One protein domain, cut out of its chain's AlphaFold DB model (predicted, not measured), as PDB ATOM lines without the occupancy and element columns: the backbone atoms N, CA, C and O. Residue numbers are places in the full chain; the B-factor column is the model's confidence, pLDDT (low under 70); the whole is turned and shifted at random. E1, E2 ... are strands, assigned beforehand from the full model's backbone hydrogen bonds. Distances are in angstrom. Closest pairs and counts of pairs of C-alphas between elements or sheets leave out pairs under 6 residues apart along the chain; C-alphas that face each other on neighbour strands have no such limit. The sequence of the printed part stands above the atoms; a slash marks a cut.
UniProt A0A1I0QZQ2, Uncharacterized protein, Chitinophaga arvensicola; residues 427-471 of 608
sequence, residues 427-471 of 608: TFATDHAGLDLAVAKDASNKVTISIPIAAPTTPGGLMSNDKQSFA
ATOM      1  N   THR A 427     210.878 169.390 201.915       86.94
ATOM      2  CA  THR A 427     209.899 170.270 201.227       86.94
ATOM      3  C   THR A 427     209.179 169.510 200.105       86.94
ATOM      4  O   THR A 427     209.821 168.713 199.438       86.94
ATOM      5  N   PHE A 428     207.885 169.737 199.835       90.12
ATOM      6  CA  PHE A 428     207.115 168.993 198.811       90.12
ATOM      7  C   PHE A 428     206.667 169.873 197.621       90.12
ATOM      8  O   PHE A 428     206.345 171.043 197.817       90.12
ATOM      9  N   ALA A 429     206.624 169.327 196.394       91.44
ATOM     10  CA  ALA A 429     206.132 170.005 195.177       91.44
ATOM     11  C   ALA A 429     205.483 169.050 194.152       91.44
ATOM     12  O   ALA A 429     205.584 167.832 194.290       91.44
ATOM     13  N   THR A 430     204.847 169.599 193.107       89.44
ATOM     14  CA  THR A 430     204.203 168.840 192.018       89.44
ATOM     15  C   THR A 430     204.583 169.345 190.620       89.44
ATOM     16  O   THR A 430     204.900 170.525 190.454       89.44
ATOM     17  N   ASP A 431     204.533 168.465 189.612       87.69
ATOM     18  CA  ASP A 431     204.625 168.805 188.181       87.69
ATOM     19  C   ASP A 431     203.835 167.810 187.289       87.69
ATOM     20  O   ASP A 431     203.165 166.910 187.798       87.69
ATOM     21  N   HIS A 432     203.892 167.981 185.958       90.38
ATOM     22  CA  HIS A 432     203.238 167.094 184.977       90.38
ATOM     23  C   HIS A 432     204.222 166.419 184.004       90.38
ATOM     24  O   HIS A 432     203.893 166.170 182.842       90.38
ATOM     25  N   ALA A 433     205.457 166.180 184.446       83.69
ATOM     26  CA  ALA A 433     206.479 165.540 183.629       83.69
ATOM     27  C   ALA A 433     206.320 164.007 183.589       83.69
ATOM     28  O   ALA A 433     205.646 163.402 184.419       83.69
ATOM     29  N   GLY A 434     207.002 163.370 182.634       85.38
ATOM     30  CA  GLY A 434     207.091 161.912 182.540       85.38
ATOM     31  C   GLY A 434     205.966 161.252 181.740       85.38
ATOM     32  O   GLY A 434     205.212 161.901 181.020       85.38
ATOM     33  N   LEU A 435     205.920 159.921 181.820       82.56
ATOM     34  CA  LEU A 435     204.933 159.073 181.135       82.56
ATOM     35  C   LEU A 435     203.999 158.347 182.117       82.56
ATOM     36  O   LEU A 435     202.974 157.822 181.686       82.56
ATOM     37  N   ASP A 436     204.350 158.346 183.409       84.06
ATOM     38  CA  ASP A 436     203.617 157.733 184.520       84.06
ATOM     39  C   ASP A 436     203.889 158.510 185.830       84.06
ATOM     40  O   ASP A 436     204.737 159.407 185.843       84.06
ATOM     41  N   LEU A 437     203.192 158.176 186.922       88.81
ATOM     42  CA  LEU A 437     203.385 158.775 188.248       88.81
ATOM     43  C   LEU A 437     204.827 158.580 188.743       88.81
ATOM     44  O   LEU A 437     205.285 157.448 188.909       88.81
ATOM     45  N   ALA A 438     205.515 159.674 189.073       89.56
ATOM     46  CA  ALA A 438     206.854 159.624 189.659       89.56
ATOM     47  C   ALA A 438     206.945 160.417 190.970       89.56
ATOM     48  O   ALA A 438     206.354 161.486 191.102       89.56
ATOM     49  N   VAL A 439     207.719 159.901 191.936       92.12
ATOM     50  CA  VAL A 439     208.082 160.602 193.179       92.12
ATOM     51  C   VAL A 439     209.600 160.607 193.317       92.12
ATOM     52  O   VAL A 439     210.216 159.544 193.373       92.12
ATOM     53  N   ALA A 440     210.212 161.789 193.387       91.00
ATOM     54  CA  ALA A 440     211.666 161.934 193.467       91.00
ATOM     55  C   ALA A 440     212.077 162.957 194.530       91.00
ATOM     56  O   ALA A 440     211.466 164.017 194.639       91.00
ATOM     57  N   LYS A 441     213.133 162.647 195.295       88.94
ATOM     58  CA  LYS A 441     213.778 163.577 196.233       88.94
ATOM     59  C   LYS A 441     215.064 164.125 195.615       88.94
ATOM     60  O   LYS A 441     215.889 163.341 195.151       88.94
ATOM     61  N   ASP A 442     215.252 165.440 195.651       85.50
ATOM     62  CA  ASP A 442     216.470 166.089 195.168       85.50
ATOM     63  C   ASP A 442     217.540 166.292 196.264       85.50
ATOM     64  O   ASP A 442     217.350 165.981 197.446       85.50
ATOM     65  N   ALA A 443     218.694 166.827 195.852       84.06
ATOM     66  CA  ALA A 443     219.820 167.133 196.736       84.06
ATOM     67  C   ALA A 443     219.525 168.254 197.756       84.06
ATOM     68  O   ALA A 443     220.255 168.389 198.735       84.06
ATOM     69  N   SER A 444     218.450 169.018 197.553       85.38
ATOM     70  CA  SER A 444     217.982 170.097 198.430       85.38
ATOM     71  C   SER A 444     216.877 169.632 199.384       85.38
ATOM     72  O   SER A 444     216.192 170.460 199.980       85.38
ATOM     73  N   ASN A 445     216.685 168.316 199.536       85.06
ATOM     74  CA  ASN A 445     215.630 167.716 200.353       85.06
ATOM     75  C   ASN A 445     214.193 168.023 199.885       85.06
ATOM     76  O   ASN A 445     213.242 167.856 200.654       85.06
ATOM     77  N   LYS A 446     214.008 168.409 198.618       89.50
ATOM     78  CA  LYS A 446     212.691 168.621 198.022       89.50
ATOM     79  C   LYS A 446     212.182 167.338 197.367       89.50
ATOM     80  O   LYS A 446     212.861 166.746 196.534       89.50
ATOM     81  N   VAL A 447     210.975 166.919 197.725       92.44
ATOM     82  CA  VAL A 447     210.261 165.767 197.168       92.44
ATOM     83  C   VAL A 447     209.235 166.263 196.146       92.44
ATOM     84  O   VAL A 447     208.339 167.025 196.497       92.44
ATOM     85  N   THR A 448     209.349 165.846 194.885       93.06
ATOM     86  CA  THR A 448     208.423 166.231 193.802       93.06
ATOM     87  C   THR A 448     207.572 165.042 193.361       93.06
ATOM     88  O   THR A 448     208.105 163.941 193.220       93.06
ATOM     89  N   ILE A 449     206.269 165.268 193.155       93.44
ATOM     90  CA  ILE A 449     205.293 164.296 192.634       93.44
ATOM     91  C   ILE A 449     204.862 164.720 191.218       93.44
ATOM     92  O   ILE A 449     204.240 165.772 191.054       93.44
ATOM     93  N   SER A 450     205.162 163.903 190.210       92.25
ATOM     94  CA  SER A 450     204.929 164.182 188.783       92.25
ATOM     95  C   SER A 450     203.782 163.339 188.221       92.25
ATOM     96  O   SER A 450     203.836 162.115 188.339       92.25
ATOM     97  N   ILE A 451     202.761 163.955 187.601       91.00
ATOM     98  CA  ILE A 451     201.618 163.248 186.979       91.00
ATOM     99  C   ILE A 451     201.356 163.774 185.553       91.00
ATOM    100  O   ILE A 451     200.932 164.917 185.408       91.00
ATOM    101  N   PRO A 452     201.550 162.986 184.481       91.50
ATOM    102  CA  PRO A 452     201.430 163.483 183.107       91.50
ATOM    103  C   PRO A 452     199.989 163.773 182.655       91.50
ATOM    104  O   PRO A 452     199.021 163.177 183.129       91.50
ATOM    105  N   ILE A 453     199.848 164.668 181.673       91.50
ATOM    106  CA  ILE A 453     198.576 165.014 181.013       91.50
ATOM    107  C   ILE A 453     198.316 164.065 179.831       91.50
ATOM    108  O   ILE A 453     199.242 163.679 179.123       91.50
ATOM    109  N   ALA A 454     197.054 163.692 179.598       90.19
ATOM    110  CA  ALA A 454     196.661 162.774 178.532       90.19
ATOM    111  C   ALA A 454     196.985 163.321 177.130       90.19
ATOM    112  O   ALA A 454     196.527 164.394 176.730       90.19
ATOM    113  N   ALA A 455     197.732 162.526 176.372       89.12
ATOM    114  CA  ALA A 455     198.149 162.739 174.998       89.12
ATOM    115  C   ALA A 455     198.267 161.380 174.270       89.12
ATOM    116  O   ALA A 455     198.334 160.330 174.915       89.12
ATOM    117  N   PRO A 456     198.359 161.359 172.927       87.06
ATOM    118  CA  PRO A 456     198.488 160.119 172.155       87.06
ATOM    119  C   PRO A 456     199.675 159.227 172.557       87.06
ATOM    120  O   PRO A 456     199.627 158.020 172.339       87.06
ATOM    121  N   THR A 457     200.728 159.812 173.135       85.31
ATOM    122  CA  THR A 457     201.958 159.125 173.560       85.31
ATOM    123  C   THR A 457     202.001 158.784 175.053       85.31
ATOM    124  O   THR A 457     202.959 158.149 175.485       85.31
ATOM    125  N   THR A 458     201.008 159.193 175.853       86.06
ATOM    126  CA  THR A 458     200.967 158.945 177.308       86.06
ATOM    127  C   THR A 458     199.906 157.885 177.635       86.06
ATOM    128  O   THR A 458     198.713 158.168 177.491       86.06
ATOM    129  N   PRO A 459     200.287 156.683 178.097       80.94
ATOM    130  CA  PRO A 459     199.332 155.602 178.355       80.94
ATOM    131  C   PRO A 459     198.291 155.883 179.456       80.94
ATOM    132  O   PRO A 459     197.206 155.309 179.404       80.94
ATOM    133  N   GLY A 460     198.592 156.758 180.427       78.00
ATOM    134  CA  GLY A 460     197.770 156.969 181.630       78.00
ATOM    135  C   GLY A 460     197.678 158.420 182.109       78.00
ATOM    136  O   GLY A 460     197.739 158.670 183.308       78.00
ATOM    137  N   GLY A 461     197.579 159.384 181.190       86.38
ATOM    138  CA  GLY A 461     197.563 160.804 181.553       86.38
ATOM    139  C   GLY A 461     196.210 161.337 182.049       86.38
ATOM    140  O   GLY A 461     195.151 160.763 181.789       86.38
ATOM    141  N   LEU A 462     196.246 162.488 182.728       90.50
ATOM    142  CA  LEU A 462     195.066 163.214 183.208       90.50
ATOM    143  C   LEU A 462     194.319 163.938 182.072       90.50
ATOM    144  O   LEU A 462     194.923 164.589 181.217       90.50
ATOM    145  N   MET A 463     192.986 163.882 182.090       90.50
ATOM    146  CA  MET A 463     192.141 164.750 181.258       90.50
ATOM    147  C   MET A 463     192.215 166.180 181.807       90.50
ATOM    148  O   MET A 463     192.116 166.372 183.018       90.50
ATOM    149  N   SER A 464     192.377 167.175 180.940       88.88
ATOM    150  CA  SER A 464     192.498 168.585 181.330       88.88
ATOM    151  C   SER A 464     191.556 169.474 180.514       88.88
ATOM    152  O   SER A 464     190.859 169.012 179.612       88.88
ATOM    153  N   ASN A 465     191.510 170.759 180.862       87.62
ATOM    154  CA  ASN A 465     190.781 171.792 180.123       87.62
ATOM    155  C   ASN A 465     191.525 172.285 178.868       87.62
ATOM    156  O   ASN A 465     190.968 173.084 178.113       87.62
ATOM    157  N   ASP A 466     192.750 171.815 178.635       87.62
ATOM    158  CA  ASP A 466     193.517 172.125 177.436       87.62
ATOM    159  C   ASP A 466     193.075 171.272 176.240       87.62
ATOM    160  O   ASP A 466     192.374 170.263 176.353       87.62
ATOM    161  N   LYS A 467     193.511 171.669 175.042       84.31
ATOM    162  CA  LYS A 467     193.281 170.876 173.832       84.31
ATOM    163  C   LYS A 467     194.029 169.545 173.943       84.31
ATOM    164  O   LYS A 467     195.256 169.520 173.913       84.31
ATOM    165  N   GLN A 468     193.287 168.443 173.974       89.81
ATOM    166  CA  GLN A 468     193.847 167.094 174.080       89.81
ATOM    167  C   GLN A 468     193.495 166.219 172.880       89.81
ATOM    168  O   GLN A 468     192.585 166.496 172.098       89.81
ATOM    169  N   SER A 469     194.262 165.147 172.710       86.38
ATOM    170  CA  SER A 469     194.029 164.131 171.688       86.38
ATOM    171  C   SER A 469     194.225 162.753 172.291       86.38
ATOM    172  O   SER A 469     195.137 162.539 173.086       86.38
ATOM    173  N   PHE A 470     193.380 161.813 171.881       87.31
ATOM    174  CA  PHE A 470     193.378 160.457 172.411       87.31
ATOM    175  C   PHE A 470     193.649 159.460 171.288       87.31
ATOM    176  O   PHE A 470     192.953 159.465 170.275       87.31
ATOM    177  N   ALA A 471     194.641 158.588 171.474       86.06
ATOM    178  CA  ALA A 471     194.918 157.481 170.558       86.06
ATOM    179  C   ALA A 471     194.149 156.215 170.957       86.06
ATOM    180  O   ALA A 471     193.871 155.999 172.137       86.06
TER     181      ALA A 471
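AT A GLANCE: This is residues 427 to 471 of the 608 residues of an uncharacterized protein of Chitinophaga arvensicola (UniProt A0A1I0QZQ2). With little regular structure, the domain is a small sheet of three strands at one end and a long looping tail, residues 451 to 471, which continues beyond it and makes much of the length. The sheet's order is E1, E3, E2, mixed; along the chain the strands come E1, E2, E3, with no named helix. The printed part has 45 residues, 14 of them in named elements, all strand. It is loose, with a radius of gyration of the C-alphas of 12.4 A and spans of 38 by 18 by 10 A.

HOW THE PARTS SIT: E3, residues 446 to 450, is the inner strand. E1, residues 427 to 431, is its parallel neighbour at 23 degrees, with N 447 and O 427 2.7 A apart, within hydrogen-bond range. E2, residues 438 to 441, is antiparallel to E3 at 171 degrees and forms a hairpin with it; N 448 and O 440 are within hydrogen-bond range at 2.8 A. E1 and E2 are apart.

IN THESE COORDINATES: E1 begins at C-alpha 427 (209.899, 170.270, 201.227) and measures 14.1 A from first to last C-alpha, E2 10.3 A and E3 12.9 A. E3 ends at C-alpha 450 (204.929, 164.182, 188.783).

THE WHOLE: The C-alphas farthest apart, of Ser 444 and Ala 471, are 38.3 A apart. The printed part has no cut; the link E2 to E3 is tight, E1 to E2 short. No printed residue is under 70 in pLDDT.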